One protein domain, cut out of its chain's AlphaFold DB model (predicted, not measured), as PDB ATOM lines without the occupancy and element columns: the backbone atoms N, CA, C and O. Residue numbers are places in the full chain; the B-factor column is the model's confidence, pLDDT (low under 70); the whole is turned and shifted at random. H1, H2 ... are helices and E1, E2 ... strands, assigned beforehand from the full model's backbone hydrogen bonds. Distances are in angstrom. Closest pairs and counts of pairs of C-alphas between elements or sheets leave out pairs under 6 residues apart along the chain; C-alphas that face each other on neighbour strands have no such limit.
ATOM      1  N   CYS A  63     176.321 147.040 198.303       76.88
ATOM      2  CA  CYS A  63     175.229 147.974 198.609       76.88
ATOM      3  C   CYS A  63     175.751 149.366 198.956       76.88
ATOM      4  O   CYS A  63     175.150 150.361 198.564       76.88
ATOM      5  N   ILE A  64     176.881 149.450 199.659       83.00
ATOM      6  CA  ILE A  64     177.525 150.726 199.966       83.00
ATOM      7  C   ILE A  64     178.934 150.669 199.400       83.00
ATOM      8  O   ILE A  64     179.762 149.865 199.824       83.00
ATOM      9  N   THR A  65     179.204 151.512 198.420       86.31
ATOM     10  CA  THR A  65     180.515 151.652 197.793       86.31
ATOM     11  C   THR A  65     181.006 153.068 197.993       86.31
ATOM     12  O   THR A  65     180.223 154.005 198.162       86.31
ATOM     13  N   GLY A  66     182.315 153.254 197.920       88.50
ATOM     14  CA  GLY A  66     182.821 154.604 197.872       88.50
ATOM     15  C   GLY A  66     184.299 154.737 197.623       88.50
ATOM     16  O   GLY A  66     185.042 153.753 197.532       88.50
ATOM     17  N   SER A  67     184.693 155.994 197.484       90.62
ATOM     18  CA  SER A  67     186.067 156.428 197.329       90.62
ATOM     19  C   SER A  67     186.439 157.475 198.360       90.62
ATOM     20  O   SER A  67     185.621 158.306 198.744       90.62
ATOM     21  N   PHE A  68     187.699 157.429 198.771       92.31
ATOM     22  CA  PHE A  68     188.340 158.456 199.571       92.31
ATOM     23  C   PHE A  68     189.554 158.960 198.807       92.31
ATOM     24  O   PHE A  68     190.441 158.182 198.455       92.31
ATOM     25  N   ASN A  69     189.562 160.256 198.523       94.25
ATOM     26  CA  ASN A  69     190.679 160.942 197.902       94.25
ATOM     27  C   ASN A  69     191.052 162.113 198.796       94.25
ATOM     28  O   ASN A  69     190.192 162.928 199.126       94.25
ATOM     29  N   MET A  70     192.323 162.201 199.164       95.38
ATOM     30  CA  MET A  70     192.802 163.280 200.007       95.38
ATOM     31  C   MET A  70     194.081 163.882 199.452       95.38
ATOM     32  O   MET A  70     194.921 163.177 198.892       95.38
ATOM     33  N   THR A  71     194.221 165.191 199.624       96.44
ATOM     34  CA  THR A  71     195.467 165.906 199.357       96.44
ATOM     35  C   THR A  71     195.951 166.640 200.596       96.44
ATOM     36  O   THR A  71     195.141 167.224 201.313       96.44
ATOM     37  N   VAL A  72     197.263 166.650 200.813       96.19
ATOM     38  CA  VAL A  72     197.943 167.455 201.836       96.19
ATOM     39  C   VAL A  72     198.881 168.411 201.106       96.19
ATOM     40  O   VAL A  72     199.764 167.952 200.382       96.19
ATOM     41  N   ASN A  73     198.654 169.723 201.214       92.94
ATOM     42  CA  ASN A  73     199.373 170.748 200.438       92.94
ATOM     43  C   ASN A  73     199.459 170.421 198.930       92.94
ATOM     44  O   ASN A  73     200.520 170.477 198.308       92.94
ATOM     45  N   GLY A  74     198.333 170.010 198.340       93.12
ATOM     46  CA  GLY A  74     198.244 169.642 196.922       93.12
ATOM     47  C   GLY A  74     198.904 168.311 196.531       93.12
ATOM     48  O   GLY A  74     198.774 167.896 195.379       93.12
ATOM     49  N   MET A  75     199.570 167.609 197.453       94.44
ATOM     50  CA  MET A  75     200.125 166.274 197.211       94.44
ATOM     51  C   MET A  75     199.134 165.180 197.596       94.44
ATOM     52  O   MET A  75     198.437 165.293 198.599       94.44
ATOM     53  N   GLU A  76     199.062 164.112 196.797       93.75
ATOM     54  CA  GLU A  76     198.162 162.989 197.068       93.75
ATOM     55  C   GLU A  76     198.550 162.274 198.368       93.75
ATOM     56  O   GLU A  76     199.700 161.877 198.555       93.75
ATOM     57  N   TYR A  77     197.561 162.065 199.232       92.81
ATOM     58  CA  TYR A  77     197.677 161.271 200.446       92.81
ATOM     59  C   TYR A  77     196.729 160.070 200.379       92.81
ATOM     60  O   TYR A  77     195.586 160.164 199.920       92.81
ATOM     61  N   ILE A  78     197.227 158.923 200.835       90.62
ATOM     62  CA  ILE A  78     196.493 157.662 200.876       90.62
ATOM     63  C   ILE A  78     196.590 157.133 202.305       90.62
ATOM     64  O   ILE A  78     197.704 156.830 202.733       90.62
ATOM     65  N   PRO A  79     195.468 156.974 203.023       88.44
ATOM     66  CA  PRO A  79     195.495 156.432 204.371       88.44
ATOM     67  C   PRO A  79     195.946 154.973 204.344       88.44
ATOM     68  O   PRO A  79     195.541 154.184 203.477       88.44
ATOM     69  N   THR A  80     196.776 154.606 205.314       85.25
ATOM     70  CA  THR A  80     197.321 153.248 205.452       85.25
ATOM     71  C   THR A  80     196.284 152.305 206.057       85.25
ATOM     72  O   THR A  80     196.234 151.108 205.730       85.25
ATOM     73  N   GLU A  81     195.425 152.848 206.918       83.38
ATOM     74  CA  GLU A  81     194.382 152.107 207.609       83.38
ATOM     75  C   GLU A  81     192.980 152.663 207.327       83.38
ATOM     76  O   GLU A  81     192.681 153.841 207.522       83.38
ATOM     77  N   ILE A  82     192.096 151.757 206.891       84.19
ATOM     78  CA  ILE A  82     190.660 151.997 206.761       84.19
ATOM     79  C   ILE A  82     189.926 150.865 207.444       84.19
ATOM     80  O   ILE A  82     190.152 149.683 207.148       84.19
ATOM     81  N   THR A  83     188.994 151.239 208.304       85.00
ATOM     82  CA  THR A  83     188.164 150.292 209.032       85.00
ATOM     83  C   THR A  83     186.682 150.563 208.842       85.00
ATOM     84  O   THR A  83     186.271 151.652 208.444       85.00
ATOM     85  N   PHE A  84     185.879 149.533 209.094       82.00
ATOM     86  CA  PHE A  84     184.439 149.574 208.909       82.00
ATOM     87  C   PHE A  84     183.684 148.839 210.005       82.00
ATOM     88  O   PHE A  84     183.976 147.673 210.250       82.00
ATOM     89  N   GLY A  85     182.674 149.479 210.587       80.19
ATOM     90  CA  GLY A  85     181.773 148.881 211.571       80.19
ATOM     91  C   GLY A  85     180.302 149.011 211.174       80.19
ATOM     92  O   GLY A  85     179.914 149.943 210.468       80.19
ATOM     93  N   TYR A  86     179.475 148.090 211.668       81.81
ATOM     94  CA  TYR A  86     178.015 148.098 211.519       81.81
ATOM     95  C   TYR A  86     177.345 147.961 212.889       81.81
ATOM     96  O   TYR A  86     177.683 147.038 213.637       81.81
ATOM     97  N   ASP A  87     176.404 148.855 213.205       75.00
ATOM     98  CA  ASP A  87     175.666 148.903 214.479       75.00
ATOM     99  C   ASP A  87     176.589 148.724 215.699       75.00
ATOM    100  O   ASP A  87     176.356 147.893 216.575       75.00
ATOM    101  N   ASN A  88     177.679 149.496 215.727       64.25
ATOM    102  CA  ASN A  88     178.691 149.509 216.792       64.25
ATOM    103  C   ASN A  88     179.471 148.193 216.997       64.25
ATOM    104  O   ASN A  88     180.165 148.052 218.002       64.25
ATOM    105  N   ASN A  89     179.395 147.243 216.059       60.97
ATOM    106  CA  ASN A  89     180.243 146.048 216.073       60.97
ATOM    107  C   ASN A  89     181.651 146.321 215.527       60.97
ATOM    108  O   ASN A  89     181.890 147.322 214.847       60.97
ATOM    109  N   GLU A  90     182.559 145.385 215.825       50.50
ATOM    110  CA  GLU A  90     183.988 145.465 215.523       50.50
ATOM    111  C   GLU A  90     184.307 145.775 214.059       50.50
ATOM    112  O   GLU A  90     183.648 145.346 213.106       50.50
ATOM    113  N   THR A  91     185.391 146.529 213.928       56.22
ATOM    114  CA  THR A  91     185.930 147.073 212.700       56.22
ATOM    115  C   THR A  91     186.549 145.988 211.818       56.22
ATOM    116  O   THR A  91     187.530 145.344 212.179       56.22
ATOM    117  N   SER A  92     186.016 145.800 210.613       58.25
ATOM    118  CA  SER A  92     186.633 144.970 209.575       58.25
ATOM    119  C   SER A  92     187.481 145.830 208.640       58.25
ATOM    120  O   SER A  92     187.052 146.901 208.207       58.25
ATOM    121  N   ARG A  93     188.691 145.369 208.299       58.31
ATOM    122  CA  ARG A  93     189.557 146.046 207.321       58.31
ATOM    123  C   ARG A  93     188.944 145.918 205.923       58.31
ATOM    124  O   ARG A  93     188.756 144.807 205.434       58.31
ATOM    125  N   LEU A  94     188.628 147.050 205.293       59.62
ATOM    126  CA  LEU A  94     187.872 147.093 204.035       59.62
ATOM    127  C   LEU A  94     188.710 146.716 202.808       59.62
ATOM    128  O   LEU A  94     188.254 145.932 201.981       59.62
ATOM    129  N   THR A  95     189.919 147.271 202.663       57.00
ATOM    130  CA  THR A  95     190.791 147.028 201.501       57.00
ATOM    131  C   THR A  95     192.274 147.261 201.827       57.00
ATOM    132  O   THR A  95     192.626 147.850 202.849       57.00
ATOM    133  N   THR A  96     193.161 146.801 200.939       52.84
ATOM    134  CA  THR A  96     194.605 147.099 200.941       52.84
ATOM    135  C   THR A  96     194.963 148.422 200.259       52.84
ATOM    136  O   THR A  96     196.120 148.820 200.331       52.84
ATOM    137  N   SER A  97     194.027 149.093 199.570       61.50
ATOM    138  CA  SER A  97     194.366 150.189 198.646       61.50
ATOM    139  C   SER A  97     193.991 151.600 199.109       61.50
ATOM    140  O   SER A  97     194.106 152.503 198.287       61.50
ATOM    141  N   GLY A  98     193.502 151.810 200.339       66.31
ATOM    142  CA  GLY A  98     193.316 153.141 200.966       66.31
ATOM    143  C   GLY A  98     192.346 154.132 200.280       66.31
ATOM    144  O   GLY A  98     191.984 155.153 200.844       66.31
ATOM    145  N   LYS A  99     191.908 153.857 199.047       79.69
ATOM    146  CA  LYS A  99     191.152 154.792 198.195       79.69
ATOM    147  C   LYS A  99     189.728 154.359 197.917       79.69
ATOM    148  O   LYS A  99     188.935 155.157 197.435       79.69
ATOM    149  N   LYS A 100     189.411 153.078 198.109       83.50
ATOM    150  CA  LYS A 100     188.103 152.511 197.779       83.50
ATOM    151  C   LYS A 100     187.631 151.584 198.877       83.50
ATOM    152  O   LYS A 100     188.425 150.838 199.454       83.50
ATOM    153  N   PHE A 101     186.327 151.596 199.090       82.56
ATOM    154  CA  PHE A 101     185.641 150.671 199.968       82.56
ATOM    155  C   PHE A 101     184.391 150.121 199.292       82.56
ATOM    156  O   PHE A 101     183.779 150.764 198.436       82.56
ATOM    157  N   SER A 102     184.041 148.898 199.668       81.38
ATOM    158  CA  SER A 102     182.824 148.245 199.221       81.38
ATOM    159  C   SER A 102     182.297 147.345 200.327       81.38
ATOM    160  O   SER A 102     183.033 146.531 200.886       81.38
ATOM    161  N   ILE A 103     181.023 147.521 200.646       78.69
ATOM    162  CA  ILE A 103     180.308 146.807 201.693       78.69
ATOM    163  C   ILE A 103     179.249 145.955 201.001       78.69
ATOM    164  O   ILE A 103     178.349 146.462 200.320       78.69
ATOM    165  N   LYS A 104     179.400 144.639 201.163       74.44
ATOM    166  CA  LYS A 104     178.494 143.637 200.603       74.44
ATOM    167  C   LYS A 104     177.286 143.442 201.496       74.44
ATOM    168  O   LYS A 104     177.427 143.231 202.700       74.44
ATOM    169  N   GLY A 105     176.112 143.442 200.877       63.38
ATOM    170  CA  GLY A 105     174.853 143.539 201.592       63.38
ATOM    171  C   GLY A 105     174.722 144.890 202.300       63.38
ATOM    172  O   GLY A 105     175.686 145.626 202.489       63.38
ATOM    173  N   GLY A 106     173.502 145.239 202.682       64.44
ATOM    174  CA  GLY A 106     173.245 146.507 203.353       64.44
ATOM    175  C   GLY A 106     172.167 146.320 204.387       64.44
ATOM    176  O   GLY A 106     171.043 146.704 204.152       64.44
ATOM    177  N   ARG A 107     172.463 145.715 205.535       72.50
ATOM    178  CA  ARG A 107     171.489 145.705 206.633       72.50
ATOM    179  C   ARG A 107     171.063 147.132 206.983       72.50
ATOM    180  O   ARG A 107     171.876 148.052 206.921       72.50
ATOM    181  N   TYR A 108     169.804 147.292 207.351       79.44
ATOM    182  CA  TYR A 108     169.305 148.498 207.993       79.44
ATOM    183  C   TYR A 108     170.134 148.815 209.238       79.44
ATOM    184  O   TYR A 108     170.327 147.922 210.063       79.44
ATOM    185  N   GLY A 109     170.613 150.049 209.374       82.75
ATOM    186  CA  GLY A 109     171.378 150.463 210.549       82.75
ATOM    187  C   GLY A 109     172.500 151.443 210.237       82.75
ATOM    188  O   GLY A 109     172.611 151.961 209.120       82.75
ATOM    189  N   LEU A 110     173.315 151.701 211.257       85.69
ATOM    190  CA  LEU A 110     174.403 152.668 211.198       85.69
ATOM    191  C   LEU A 110     175.688 151.998 210.716       85.69
ATOM    192  O   LEU A 110     176.165 151.023 211.301       85.69
ATOM    193  N   TYR A 111     176.276 152.575 209.678       86.38
ATOM    194  CA  TYR A 111     177.584 152.205 209.170       86.38
ATOM    195  C   TYR A 111     178.611 153.258 209.544       86.38
ATOM    196  O   TYR A 111     178.390 154.448 209.341       86.38
ATOM    197  N   ASN A 112     179.747 152.793 210.050       88.31
ATOM    198  CA  ASN A 112     180.889 153.618 210.410       88.31
ATOM    199  C   ASN A 112     182.050 153.257 209.491       88.31
ATOM    200  O   ASN A 112     182.495 152.111 209.507       88.31
ATOM    201  N   ILE A 113     182.546 154.207 208.707       87.81
ATOM    202  CA  ILE A 113     183.748 154.045 207.880       87.81
ATOM    203  C   ILE A 113     184.798 154.996 208.440       87.81
ATOM    204  O   ILE A 113     184.572 156.200 208.462       87.81
ATOM    205  N   VAL A 114     185.923 154.472 208.919       89.88
ATOM    206  CA  VAL A 114     186.952 155.272 209.594       89.88
ATOM    207  C   VAL A 114     188.243 155.231 208.793       89.88
ATOM    208  O   VAL A 114     188.774 154.148 208.531       89.88
ATOM    209  N   PHE A 115     188.742 156.410 208.431       90.44
ATOM    210  CA  PHE A 115     190.053 156.627 207.824       90.44
ATOM    211  C   PHE A 115     190.996 157.150 208.904       90.44
ATOM    212  O   PHE A 115     190.675 158.138 209.561       90.44
ATOM    213  N   TYR A 116     192.140 156.507 209.112       91.06
ATOM    214  CA  TYR A 116     193.118 156.999 210.082       91.06
ATOM    215  C   TYR A 116     194.077 157.957 209.393       91.06
ATOM    216  O   TYR A 116     194.834 157.553 208.520       91.06
ATOM    217  N   LEU A 117     194.022 159.230 209.779       93.38
ATOM    218  CA  LEU A 117     194.880 160.274 209.240       93.38
ATOM    219  C   LEU A 117     196.230 160.240 209.963       93.38
ATOM    220  O   LEU A 117     196.311 160.551 211.155       93.38
ATOM    221  N   GLU A 118     197.275 159.790 209.269       93.50
ATOM    222  CA  GLU A 118     198.579 159.545 209.885       93.50
ATOM    223  C   GLU A 118     199.408 160.826 210.007       93.50
ATOM    224  O   GLU A 118     199.968 161.326 209.029       93.50
ATOM    225  N   ASN A 119     199.538 161.333 211.235       92.81
ATOM    226  CA  ASN A 119     200.235 162.590 211.505       92.81
ATOM    227  C   ASN A 119     201.720 162.546 211.120       92.81
ATOM    228  O   ASN A 119     202.225 163.510 210.553       92.81
ATOM    229  N   ASP A 120     202.406 161.419 211.325       92.62
ATOM    230  CA  ASP A 120     203.793 161.260 210.866       92.62
ATOM    231  C   ASP A 120     203.901 161.383 209.338       92.62
ATOM    232  O   ASP A 120     204.807 162.031 208.819       92.62
ATOM    233  N   THR A 121     202.928 160.827 208.606       93.31
ATOM    234  CA  THR A 121     202.879 160.937 207.141       93.31
ATOM    235  C   THR A 121     202.575 162.371 206.710       93.31
ATOM    236  O   THR A 121     203.152 162.858 205.740       93.31
ATOM    237  N   PHE A 122     201.716 163.083 207.442       94.31
ATOM    238  CA  PHE A 122     201.479 164.505 207.198       94.31
ATOM    239  C   PHE A 122     202.723 165.340 207.453       94.31
ATOM    240  O   PHE A 122     203.013 166.207 206.638       94.31
ATOM    241  N   ALA A 123     203.495 165.046 208.501       93.44
ATOM    242  CA  ALA A 123     204.750 165.738 208.764       93.44
ATOM    243  C   ALA A 123     205.725 165.621 207.588       93.44
ATOM    244  O   ALA A 123     206.351 166.608 207.198       93.44
ATOM    245  N   ASP A 124     205.818 164.428 207.000       92.81
ATOM    246  CA  ASP A 124     206.697 164.153 205.867       92.81
ATOM    247  C   ASP A 124     206.198 164.810 204.569       92.81
ATOM    248  O   ASP A 124     206.987 165.417 203.845       92.81
ATOM    249  N   ILE A 125     204.892 164.733 204.277       93.38
ATOM    250  CA  ILE A 125     204.296 165.330 203.068       93.38
ATOM    251  C   ILE A 125     204.293 166.862 203.163       93.38
ATOM    252  O   ILE A 125     204.688 167.549 202.226       93.38
ATOM    253  N   ALA A 126     203.872 167.425 204.292       92.94
ATOM    254  CA  ALA A 126     203.812 168.868 204.498       92.94
ATOM    255  C   ALA A 126     205.185 169.509 204.745       92.94
ATOM    256  O   ALA A 126     205.308 170.729 204.623       92.94
ATOM    257  N   ASN A 127     206.198 168.710 205.103       91.62
ATOM    258  CA  ASN A 127     207.471 169.178 205.649       91.62
ATOM    259  C   ASN A 127     207.273 170.114 206.864       91.62
ATOM    260  O   ASN A 127     207.945 171.138 206.999       91.62
ATOM    261  N   ASP A 128     206.335 169.752 207.743       91.88
ATOM    262  CA  ASP A 128     205.985 170.494 208.956       91.88
ATOM    263  C   ASP A 128     206.041 169.562 210.174       91.88
ATOM    264  O   ASP A 128     205.303 168.583 210.275       91.88
ATOM    265  N   ASN A 129     206.936 169.854 211.119       91.38
ATOM    266  CA  ASN A 129     207.108 169.017 212.305       91.38
ATOM    267  C   ASN A 129     205.977 169.174 213.328       91.38
ATOM    268  O   ASN A 129     205.894 168.330 214.215       91.38
ATOM    269  N   LEU A 130     205.092 170.173 213.195       91.81
ATOM    270  CA  LEU A 130     203.931 170.341 214.077       91.81
ATOM    271  C   LEU A 130     203.099 169.055 214.182       91.81
ATOM    272  O   LEU A 130     202.608 168.718 215.255       91.81
ATOM    273  N   PHE A 131     202.968 168.304 213.085       92.88
ATOM    274  CA  PHE A 131     202.204 167.059 213.092       92.88
ATOM    275  C   PHE A 131     202.817 165.974 213.990       92.88
ATOM    276  O   PHE A 131     202.074 165.183 214.565       92.88
ATOM    277  N   LYS A 132     204.144 165.957 214.176       91.31
ATOM    278  CA  LYS A 132     204.828 164.992 215.061       91.31
ATOM    279  C   LYS A 132     204.553 165.251 216.541       91.31
ATOM    280  O   LYS A 132     204.744 164.354 217.357       91.31
ATOM    281  N   ASP A 133     204.102 166.457 216.884       91.88
ATOM    282  CA  ASP A 133     203.736 166.816 218.255       91.88
ATOM    283  C   ASP A 133     202.330 166.315 218.632       91.88
ATOM    284  O   ASP A 133     201.943 166.360 219.804       91.88
ATOM    285  N   TYR A 134     201.547 165.824 217.664       92.25
ATOM    286  CA  TYR A 134     200.229 165.259 217.925       92.25
ATOM    287  C   TYR A 134     200.331 163.812 218.445       92.25
ATOM    288  O   TYR A 134     201.059 162.995 217.885       92.25
ATOM    289  N   PRO A 135     199.582 163.456 219.507       87.62
ATOM    290  CA  PRO A 135     199.788 162.223 220.274       87.62
ATOM    291  C   PRO A 135     199.459 160.924 219.523       87.62
ATOM    292  O   PRO A 135     199.935 159.858 219.910       87.62
ATOM    293  N   SER A 136     198.608 160.982 218.498       88.44
ATOM    294  CA  SER A 136     198.145 159.811 217.747       88.44
ATOM    295  C   SER A 136     197.573 160.214 216.394       88.44
ATOM    296  O   SER A 136     197.203 161.368 216.213       88.44
ATOM    297  N   ASN A 137     197.426 159.252 215.476       91.38
ATOM    298  CA  ASN A 137     196.664 159.431 214.236       91.38
ATOM    299  C   ASN A 137     195.250 159.948 214.530       91.38
ATOM    300  O   ASN A 137     194.637 159.535 215.517       91.38
ATOM    301  N   THR A 138     194.730 160.802 213.653       93.19
ATOM    302  CA  THR A 138     193.406 161.418 213.817       93.19
ATOM    303  C   THR A 138     192.364 160.596 213.053       93.19
ATOM    304  O   THR A 138     192.435 160.526 211.825       93.19
ATOM    305  N   PRO A 139     191.390 159.951 213.716       92.38
ATOM    306  CA  PRO A 139     190.343 159.217 213.016       92.38
ATOM    307  C   PRO A 139     189.376 160.181 212.316       92.38
ATOM    308  O   PRO A 139     188.793 161.056 212.952       92.38
ATOM    309  N   LEU A 140     189.165 159.983 211.018       93.25
ATOM    310  CA  LEU A 140     188.105 160.605 210.231       93.25
ATOM    311  C   LEU A 140     186.985 159.580 210.031       93.25
ATOM    312  O   LEU A 140     187.102 158.663 209.215       93.25
ATOM    313  N   ARG A 141     185.911 159.715 210.805       92.50
ATOM    314  CA  ARG A 141     184.756 158.818 210.831       92.50
ATOM    315  C   ARG A 141     183.645 159.364 209.947       92.50
ATOM    316  O   ARG A 141     183.133 160.453 210.171       92.50
ATOM    317  N   LEU A 142     183.224 158.565 208.979       91.12
ATOM    318  CA  LEU A 142     181.999 158.764 208.228       91.12
ATOM    319  C   LEU A 142     180.898 157.871 208.800       91.12
ATOM    320  O   LEU A 142     181.015 156.643 208.791       91.12
ATOM    321  N   GLU A 143     179.821 158.498 209.247       90.88
ATOM    322  CA  GLU A 143     178.616 157.854 209.746       90.88
ATOM    323  C   GLU A 143     177.541 157.898 208.662       90.88
ATOM    324  O   GLU A 143     177.080 158.971 208.278       90.88
ATOM    325  N   HIS A 144     177.138 156.733 208.158       87.81
ATOM    326  CA  HIS A 144     176.078 156.618 207.163       87.81
ATOM    327  C   HIS A 144     174.951 155.733 207.680       87.81
ATOM    328  O   HIS A 144     175.154 154.553 207.978       87.81
ATOM    329  N   TYR A 145     173.741 156.284 207.743       85.56
ATOM    330  CA  TYR A 145     172.567 155.505 208.116       85.56
ATOM    331  C   TYR A 145     171.904 154.885 206.889       85.56
ATOM    332  O   TYR A 145     171.277 155.572 206.078       85.56
ATOM    333  N   ASN A 146     171.988 153.562 206.766       79.69
ATOM    334  CA  ASN A 146     171.307 152.868 205.688       79.69
ATOM    335  C   ASN A 146     169.847 152.593 206.067       79.69
ATOM    336  O   ASN A 146     169.553 151.764 206.932       79.69
ATOM    337  N   SER A 147     168.924 153.263 205.383       73.75
ATOM    338  CA  SER A 147     167.495 153.198 205.688       73.75
ATOM    339  C   SER A 147     166.788 151.933 205.197       73.75
ATOM    340  O   SER A 147     165.653 151.696 205.615       73.75
ATOM    341  N   ASN A 148     167.406 151.090 204.358       65.75
ATOM    342  CA  ASN A 148     166.804 149.819 203.941       65.75
ATOM    343  C   ASN A 148     167.817 148.813 203.350       65.75
ATOM    344  O   ASN A 148     168.952 149.145 203.026       65.75
ATOM    345  N   ASN A 149     167.367 147.568 203.149       60.59
ATOM    346  CA  ASN A 149     168.228 146.466 202.705       60.59
ATOM    347  C   ASN A 149     168.593 146.438 201.210       60.59
ATOM    348  O   ASN A 149     169.138 145.446 200.727       60.59
ATOM    349  N   TRP A 150     168.235 147.473 200.459       57.12
ATOM    350  CA  TRP A 150     168.336 147.498 198.999       57.12
ATOM    351  C   TRP A 150     168.870 148.816 198.441       57.12
ATOM    352  O   TRP A 150     169.078 148.913 197.230       57.12
ATOM    353  N   ASN A 151     169.114 149.808 199.295       65.94
ATOM    354  CA  ASN A 151     169.720 151.065 198.908       65.94
ATOM    355  C   ASN A 151     171.133 150.806 198.412       65.94
ATOM    356  O   ASN A 151     171.977 150.247 199.112       65.94
ATOM    357  N   ILE A 152     171.357 151.223 197.170       71.38
ATOM    358  CA  ILE A 152     172.686 151.306 196.590       71.38
ATOM    359  C   ILE A 152     173.161 152.733 196.820       71.38
ATOM    360  O   ILE A 152     172.655 153.660 196.179       71.38
ATOM    361  N   THR A 153     174.123 152.890 197.720       81.69
ATOM    362  CA  THR A 153     174.750 154.173 198.029       81.69
ATOM    363  C   THR A 153     176.173 154.168 197.487       81.69
ATOM    364  O   THR A 153     176.969 153.298 197.825       81.69
ATOM    365  N   ASN A 154     176.496 155.146 196.644       88.12
ATOM    366  CA  ASN A 154     177.868 155.422 196.222       88.12
ATOM    367  C   ASN A 154     178.320 156.714 196.900       88.12
ATOM    368  O   ASN A 154     177.669 157.740 196.710       88.12
ATOM    369  N   ILE A 155     179.408 156.667 197.660       91.12
ATOM    370  CA  ILE A 155     179.926 157.786 198.452       91.12
ATOM    371  C   ILE A 155     181.294 158.197 197.895       91.12
ATOM    372  O   ILE A 155     182.214 157.389 197.850       91.12
ATOM    373  N   ASP A 156     181.452 159.446 197.482       93.25
ATOM    374  CA  ASP A 156     182.730 160.035 197.078       93.25
ATOM    375  C   ASP A 156     183.145 161.080 198.113       93.25
ATOM    376  O   ASP A 156     182.464 162.089 198.297       93.25
ATOM    377  N   ILE A 157     184.252 160.816 198.802       94.31
ATOM    378  CA  ILE A 157     184.816 161.679 199.836       94.31
ATOM    379  C   ILE A 157     186.080 162.319 199.270       94.31
ATOM    380  O   ILE A 157     187.023 161.625 198.874       94.31
ATOM    381  N   LYS A 158     186.104 163.648 199.255       95.81
ATOM    382  CA  LYS A 158     187.255 164.459 198.860       95.81
ATOM    383  C   LYS A 158     187.685 165.301 200.042       95.81
ATOM    384  O   LYS A 158     186.943 166.191 200.446       95.81
ATOM    385  N   ALA A 159     188.862 165.015 200.578       96.44
ATOM    386  CA  ALA A 159     189.455 165.776 201.666       96.44
ATOM    387  C   ALA A 159     190.657 166.594 201.173       96.44
ATOM    388  O   ALA A 159     191.396 166.169 200.285       96.44
ATOM    389  N   LYS A 160     190.861 167.771 201.748       97.25
ATOM    390  CA  LYS A 160     191.980 168.662 201.446       97.25
ATOM    391  C   LYS A 160     192.491 169.222 202.765       97.25
ATOM    392  O   LYS A 160     191.719 169.836 203.487       97.25
ATOM    393  N   LEU A 161     193.758 168.979 203.078       97.06
ATOM    394  CA  LEU A 161     194.447 169.557 204.226       97.06
ATOM    395  C   LEU A 161     195.469 170.570 203.710       97.06
ATOM    396  O   LEU A 161     196.445 170.185 203.060       97.06
ATOM    397  N   GLU A 162     195.232 171.852 203.958       96.44
ATOM    398  CA  GLU A 162     196.084 172.947 203.487       96.44
ATOM    399  C   GLU A 162     196.416 173.910 204.623       96.44
ATOM    400  O   GLU A 162     195.647 174.065 205.571       96.44
ATOM    401  N   PHE A 163     197.595 174.518 204.533       94.38
ATOM    402  CA  PHE A 163     198.005 175.567 205.455       94.38
ATOM    403  C   PHE A 163     197.490 176.919 204.947       94.38
ATOM    404  O   PHE A 163     197.998 177.453 203.958       94.38
ATOM    405  N   GLU A 164     196.467 177.452 205.608       93.06
ATOM    406  CA  GLU A 164     195.769 178.691 205.260       93.06
ATOM    407  C   GLU A 164     195.651 179.556 206.527       93.06
ATOM    408  O   GLU A 164     195.367 179.043 207.604       93.06
ATOM    409  N   ASP A 165     195.900 180.866 206.425       89.31
ATOM    410  CA  ASP A 165     195.768 181.814 207.548       89.31
ATOM    411  C   ASP A 165     196.498 181.399 208.847       89.31
ATOM    412  O   ASP A 165     195.973 181.536 209.948       89.31
ATOM    413  N   GLU A 166     197.741 180.918 208.708       91.12
ATOM    414  CA  GLU A 166     198.600 180.425 209.806       91.12
ATOM    415  C   GLU A 166     198.109 179.133 210.488       91.12
ATOM    416  O   GLU A 166     198.679 178.705 211.494       91.12
ATOM    417  N   GLU A 167     197.102 178.469 209.921       93.75
ATOM    418  CA  GLU A 167     196.473 177.281 210.488       93.75
ATOM    419  C   GLU A 167     196.341 176.152 209.461       93.75
ATOM    420  O   GLU A 167     196.281 176.351 208.249       93.75
ATOM    421  N   TRP A 168     196.289 174.915 209.954       95.38
ATOM    422  CA  TRP A 168     196.023 173.749 209.115       95.38
ATOM    423  C   TRP A 168     194.519 173.520 209.007       95.38
ATOM    424  O   TRP A 168     193.884 173.131 209.988       95.38
ATOM    425  N   ILE A 169     193.960 173.725 207.816       96.94
ATOM    426  CA  ILE A 169     192.528 173.602 207.543       96.94
ATOM    427  C   ILE A 169     192.248 172.297 206.801       96.94
ATOM    428  O   ILE A 169     192.809 172.040 205.735       96.94
ATOM    429  N   LEU A 170     191.371 171.469 207.371       96.75
ATOM    430  CA  LEU A 170     190.840 170.265 206.745       96.75
ATOM    431  C   LEU A 170     189.456 170.551 206.158       96.75
ATOM    432  O   LEU A 170     188.460 170.591 206.882       96.75
ATOM    433  N   ASP A 171     189.384 170.649 204.837       97.12
ATOM    434  CA  ASP A 171     188.130 170.669 204.095       97.12
ATOM    435  C   ASP A 171     187.733 169.256 203.682       97.12
ATOM    436  O   ASP A 171     188.526 168.519 203.097       97.12
ATOM    437  N   VAL A 172     186.476 168.882 203.912       97.00
ATOM    438  CA  VAL A 172     185.920 167.600 203.474       97.00
ATOM    439  C   VAL A 172     184.638 167.831 202.690       97.00
ATOM    440  O   VAL A 172     183.658 168.364 203.202       97.00
ATOM    441  N   ASN A 173     184.627 167.399 201.433       96.81
ATOM    442  CA  ASN A 173     183.461 167.399 200.563       96.81
ATOM    443  C   ASN A 173     183.012 165.958 200.315       96.81
ATOM    444  O   ASN A 173     183.770 165.143 199.788       96.81
ATOM    445  N   ILE A 174     181.773 165.660 200.687       95.06
ATOM    446  CA  ILE A 174     181.154 164.356 200.500       95.06
ATOM    447  C   ILE A 174     180.032 164.500 199.484       95.06
ATOM    448  O   ILE A 174     179.058 165.209 199.722       95.06
ATOM    449  N   SER A 175     180.141 163.771 198.378       94.00
ATOM    450  CA  SER A 175     179.053 163.571 197.426       94.00
ATOM    451  C   SER A 175     178.556 162.143 197.565       94.00
ATOM    452  O   SER A 175     179.326 161.203 197.390       94.00
ATOM    453  N   TYR A 176     177.279 161.948 197.879       90.19
ATOM    454  CA  TYR A 176     176.707 160.609 197.926       90.19
ATOM    455  C   TYR A 176     175.461 160.498 197.064       90.19
ATOM    456  O   TYR A 176     174.564 161.344 197.075       90.19
ATOM    457  N   ARG A 177     175.425 159.418 196.291       89.50
ATOM    458  CA  ARG A 177     174.359 159.088 195.356       89.50
ATOM    459  C   ARG A 177     173.634 157.848 195.850       89.50
ATOM    460  O   ARG A 177     174.249 156.790 195.952       89.50
ATOM    461  N   TYR A 178     172.334 157.970 196.091       84.56
ATOM    462  CA  TYR A 178     171.483 156.903 196.615       84.56
ATOM    463  C   TYR A 178     170.273 156.666 195.708       84.56
ATOM    464  O   TYR A 178     169.789 157.584 195.035       84.56
ATOM    465  N   LEU A 179     169.811 155.418 195.651       79.88
ATOM    466  CA  LEU A 179     168.570 155.054 194.969       79.88
ATOM    467  C   LEU A 179     167.378 155.592 195.777       79.88
ATOM    468  O   LEU A 179     167.344 155.430 196.993       79.88
ATOM    469  N   THR A 180     166.426 156.255 195.125       77.06
ATOM    470  CA  THR A 180     165.236 156.787 195.805       77.06
ATOM    471  C   THR A 180     164.182 155.696 196.031       77.06
ATOM    472  O   THR A 180     164.253 154.602 195.465       77.06
ATOM    473  N   ASP A 181     163.154 156.020 196.822       71.81
ATOM    474  CA  ASP A 181     162.045 155.116 197.158       71.81
ATOM    475  C   ASP A 181     161.223 154.638 195.947       71.81
ATOM    476  O   ASP A 181     160.440 153.696 196.066       71.81
ATOM    477  N   ASP A 182     161.385 155.257 194.772       72.31
ATOM    478  CA  ASP A 182     160.744 154.813 193.530       72.31
ATOM    479  C   ASP A 182     161.477 153.641 192.842       72.31
ATOM    480  O   ASP A 182     160.985 153.105 191.841       72.31
ATOM    481  N   TYR A 183     162.629 153.229 193.390       65.94
ATOM    482  CA  TYR A 183     163.500 152.148 192.916       65.94
ATOM    483  C   TYR A 183     164.072 152.341 191.502       65.94
ATOM    484  O   TYR A 183     164.559 151.385 190.889       65.94
ATOM    485  N   LYS A 184     163.994 153.547 190.936       69.44
ATOM    486  CA  LYS A 184     164.339 153.836 189.535       69.44
ATOM    487  C   LYS A 184     165.246 155.042 189.391       69.44
ATOM    488  O   LYS A 184     166.091 155.060 188.495       69.44
ATOM    489  N   THR A 185     165.064 156.050 190.230       76.88
ATOM    490  CA  THR A 185     165.818 157.292 190.171       76.88
ATOM    491  C   THR A 185     166.902 157.306 191.235       76.88
ATOM    492  O   THR A 185     166.781 156.707 192.299       76.88
ATOM    493  N   TYR A 186     168.003 157.981 190.921       82.44
ATOM    494  CA  TYR A 186     169.048 158.259 191.893       82.44
ATOM    495  C   TYR A 186     168.974 159.725 192.281       82.44
ATOM    496  O   TYR A 186     168.825 160.586 191.413       82.44
ATOM    497  N   SER A 187     169.125 159.994 193.569       86.12
ATOM    498  CA  SER A 187     169.342 161.335 194.090       86.12
ATOM    499  C   SER A 187     170.796 161.469 194.522       86.12
ATOM    500  O   SER A 187     171.406 160.500 194.978       86.12
ATOM    501  N   THR A 188     171.349 162.666 194.359       91.25
ATOM    502  CA  THR A 188     172.689 163.017 194.824       91.25
ATOM    503  C   THR A 188     172.561 164.106 195.874       91.25
ATOM    504  O   THR A 188     171.803 165.060 195.691       91.25
ATOM    505  N   LYS A 189     173.309 163.964 196.962       91.31
ATOM    506  CA  LYS A 189     173.479 164.988 197.986       91.31
ATOM    507  C   LYS A 189     174.955 165.308 198.129       91.31
ATOM    508  O   LYS A 189     175.798 164.423 198.016       91.31
ATOM    509  N   GLU A 190     175.236 166.578 198.377       94.12
ATOM    510  CA  GLU A 190     176.580 167.073 198.638       94.12
ATOM    511  C   GLU A 190     176.595 167.765 199.992       94.12
ATOM    512  O   GLU A 190     175.699 168.553 200.305       94.12
ATOM    513  N   ILE A 191     177.602 167.449 200.797       93.94
ATOM    514  CA  ILE A 191     177.801 168.019 202.123       93.94
ATOM    515  C   ILE A 191     179.263 168.438 202.226       93.94
ATOM    516  O   ILE A 191     180.156 167.721 201.777       93.94
ATOM    517  N   LYS A 192     179.498 169.620 202.790       95.69
ATOM    518  CA  LYS A 192     180.833 170.184 202.969       95.69
ATOM    519  C   LYS A 192     181.067 170.490 204.434       95.69
ATOM    520  O   LYS A 192     180.196 171.058 205.090       95.69
ATOM    521  N   PHE A 193     182.255 170.149 204.893       95.31
ATOM    522  CA  PHE A 193     182.755 170.432 206.222       95.31
ATOM    523  C   PHE A 193     184.126 171.093 206.107       95.31
ATOM    524  O   PHE A 193     184.849 170.834 205.146       95.31
ATOM    525  N   SER A 194     184.462 171.943 207.069       95.25
ATOM    526  CA  SER A 194     185.758 172.613 207.161       95.25
ATOM    527  C   SER A 194     186.115 172.751 208.635       95.25
ATOM    528  O   SER A 194     185.246 173.100 209.440       95.25
ATOM    529  N   TYR A 195     187.351 172.413 208.987       93.75
ATOM    530  CA  TYR A 195     187.813 172.325 210.368       93.75
ATOM    531  C   TYR A 195     189.252 172.811 210.506       93.75
ATOM    532  O   TYR A 195     190.089 172.499 209.662       93.75
ATOM    533  N   GLU A 196     189.575 173.451 211.628       94.75
ATOM    534  CA  GLU A 196     190.964 173.585 212.064       94.75
ATOM    535  C   GLU A 196     191.457 172.212 212.548       94.75
ATOM    536  O   GLU A 196     190.953 171.645 213.518       94.75
ATOM    537  N   TYR A 197     192.446 171.637 211.864       93.31
ATOM    538  CA  TYR A 197     192.895 170.262 212.102       93.31
ATOM    539  C   TYR A 197     193.400 170.044 213.537       93.31
ATOM    540  O   TYR A 197     193.187 168.987 214.143       93.31
ATOM    541  N   LYS A 198     194.032 171.072 214.114       92.25
ATOM    542  CA  LYS A 198     194.572 171.044 215.478       92.25
ATOM    543  C   LYS A 198     193.507 170.782 216.548       92.25
ATOM    544  O   LYS A 198     193.860 170.223 217.586       92.25
ATOM    545  N   ASP A 199     192.247 171.166 216.314       92.00
ATOM    546  CA  ASP A 199     191.166 171.064 217.307       92.00
ATOM    547  C   ASP A 199     190.876 169.607 217.676       92.00
ATOM    548  O   ASP A 199     190.465 169.299 218.796       92.00
ATOM    549  N   PHE A 200     191.167 168.699 216.748       91.25
ATOM    550  CA  PHE A 200     191.007 167.263 216.919       91.25
ATOM    551  C   PHE A 200     192.351 166.599 217.211       91.25
ATOM    552  O   PHE A 200     192.473 165.826 218.165       91.25
ATOM    553  N   ALA A 201     193.388 166.953 216.447       88.81
ATOM    554  CA  ALA A 201     194.681 166.288 216.525       88.81
ATOM    555  C   ALA A 201     195.377 166.479 217.886       88.81
ATOM    556  O   ALA A 201     195.916 165.519 218.430       88.81
ATOM    557  N   LYS A 202     195.307 167.674 218.502       86.69
ATOM    558  CA  LYS A 202     195.995 167.968 219.781       86.69
ATOM    559  C   LYS A 202     195.528 167.110 220.954       86.69
ATOM    560  O   LYS A 202     196.288 166.894 221.896       86.69
ATOM    561  N   HIS A 203     194.284 166.647 220.917       85.31
ATOM    562  CA  HIS A 203     193.668 165.896 222.009       85.31
ATOM    563  C   HIS A 203     193.497 164.407 221.692       85.31
ATOM    564  O   HIS A 203     192.908 163.690 222.499       85.31
ATOM    565  N   GLY A 204     193.993 163.941 220.537       80.38
ATOM    566  CA  GLY A 204     193.707 162.591 220.044       80.38
ATOM    567  C   GLY A 204     192.208 162.366 219.808       80.38
ATOM    568  O   GLY A 204     191.702 161.270 220.035       80.38
ATOM    569  N   GLY A 205     191.485 163.428 219.440       86.75
ATOM    570  CA  GLY A 205     190.055 163.383 219.155       86.75
ATOM    571  C   GLY A 205     189.748 162.757 217.794       86.75
ATOM    572  O   GLY A 205     190.644 162.476 217.001       86.75
ATOM    573  N   GLU A 206     188.460 162.564 217.516       89.62
ATOM    574  CA  GLU A 206     187.963 162.077 216.225       89.62
ATOM    575  C   GLU A 206     187.160 163.153 215.489       89.62
ATOM    576  O   GLU A 206     186.486 163.980 216.105       89.62
ATOM    577  N   ILE A 207     187.217 163.117 214.158       91.06
ATOM    578  CA  ILE A 207     186.415 163.957 213.270       91.06
ATOM    579  C   ILE A 207     185.257 163.107 212.757       91.06
ATOM    580  O   ILE A 207     185.479 162.162 212.001       91.06
ATOM    581  N   SER A 208     184.031 163.450 213.144       90.25
ATOM    582  CA  SER A 208     182.830 162.676 212.811       90.25
ATOM    583  C   SER A 208     181.950 163.416 211.800       90.25
ATOM    584  O   SER A 208     181.527 164.549 212.035       90.25
ATOM    585  N   LEU A 209     181.671 162.765 210.670       89.88
ATOM    586  CA  LEU A 209     180.911 163.284 209.531       89.88
ATOM    587  C   LEU A 209     179.634 162.452 209.355       89.88
ATOM    588  O   LEU A 209     179.705 161.303 208.924       89.88
ATOM    589  N   GLY A 210     178.468 163.013 209.677       84.19
ATOM    590  CA  GLY A 210     177.176 162.330 209.515       84.19
ATOM    591  C   GLY A 210     176.524 162.598 208.157       84.19
ATOM    592  O   GLY A 210     176.393 163.766 207.774       84.19
ATOM    593  N   ILE A 211     176.093 161.540 207.449       77.56
ATOM    594  CA  ILE A 211     175.445 161.618 206.119       77.56
ATOM    595  C   ILE A 211     174.176 160.774 205.933       77.56
ATOM    596  O   ILE A 211     174.086 159.633 206.451       77.56
TER     597      ILE A 211
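AT A GLANCE: This is residues 63 to 211 of the 211 residues of an uncharacterized protein of Firmicutes bacterium HGW-Firmicutes-21 (UniProt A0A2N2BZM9). Two sheets stand face to face as an elongated sandwich: a larger, twisted sheet built on the long strands E1, E7, E8 and E9, with the short E2 and E4 beside E1, and a smaller one of E3, E5, E6 and E10. The small helices H1 and H2 sit together at one end of the sandwich, and the E8 to E9 turn reaches out at the opposite end. The printed part has 149 residues with ten named strands and three named helices, in the order E1 E2 E3 E4 E5 H1 H2 E6 E7 E8 E9 H3 E10; the class is mostly strand. The larger sheet is branched and the smaller, E3 E5 E6 E10, is mixed. The whole is compact, with a radius of gyration of the C-alphas of 15.9 A and spans of 51 by 30 by 24 A.

IN THESE COORDINATES: In the larger sheet, E1 is residues 63 to 72, 30.1 A long, beginning at C-alpha 63 (175.229, 147.974, 198.609). E2 is residues 75 to 77, E4 100 to 104, E7 153 to 164 at 33.1 A, E8 167 to 179 at 38.9 A and E9 186 to 196 at 33.5 A. In the smaller sheet, E3 is residues 82 to 86, E5 109 to 117 at 25.5 A, E6 138 to 146 at 25.1 A and E10 207 to 210, ending at C-alpha 210 (177.176, 162.330, 209.515). H1 is residues 119 to 126, H2 129 to 133 and H3 198 to 201.

HOW THE PARTS SIT: E2 and E4 lie on one side of E1, both antiparallel to it, with N 72 and O 75 at 2.8 A and N 66 and O 101 at 2.9 A. On the other side is E7, parallel, with N 67 and O 155 at 2.9 A. E7, E8 and E9 form a meander, each strand the antiparallel neighbour of the one before, with N 158 and O 173 at 2.8 A and N 174 and O 191 at 2.8 A. In the other sheet E5 is antiparallel to E3, N 83 and O 114 at 2.9 A, and to E6, N 113 and O 142 at 2.9 A; E10 is parallel to E6, N 141 and O 207 at 2.8 A. The parts of the two sheets that face each other are 10.2 A centre to centre. H1 is on the larger sheet at a height over the sheet of 9.5 A, and the C-alphas of Val 72 and Ala 126 are its closest to E1, 6.6 A. H1 and H2 touch, closest at the C-alphas of Asn 119 and Phe 131, 5.1 A. H3 only grazes the smaller sheet, with residues 198 to 201. Every O i to N i+4 pair is within hydrogen-bond range in H1; H2 has 0 of 1, with 2 of 2 O i to N i+3 pairs, and H3 is too short for such a pair.

THE WHOLE: The two C-alphas farthest apart, those of Asn 129 and Asp 182, are 52.0 A apart. The printed part has no cut, and E3 to E4 is the long link, 13 residues. The mean pLDDT of the printed part is 85.4; residues 88 to 98, 105 to 106, 148 to 151 and 183 to 184 are under 70.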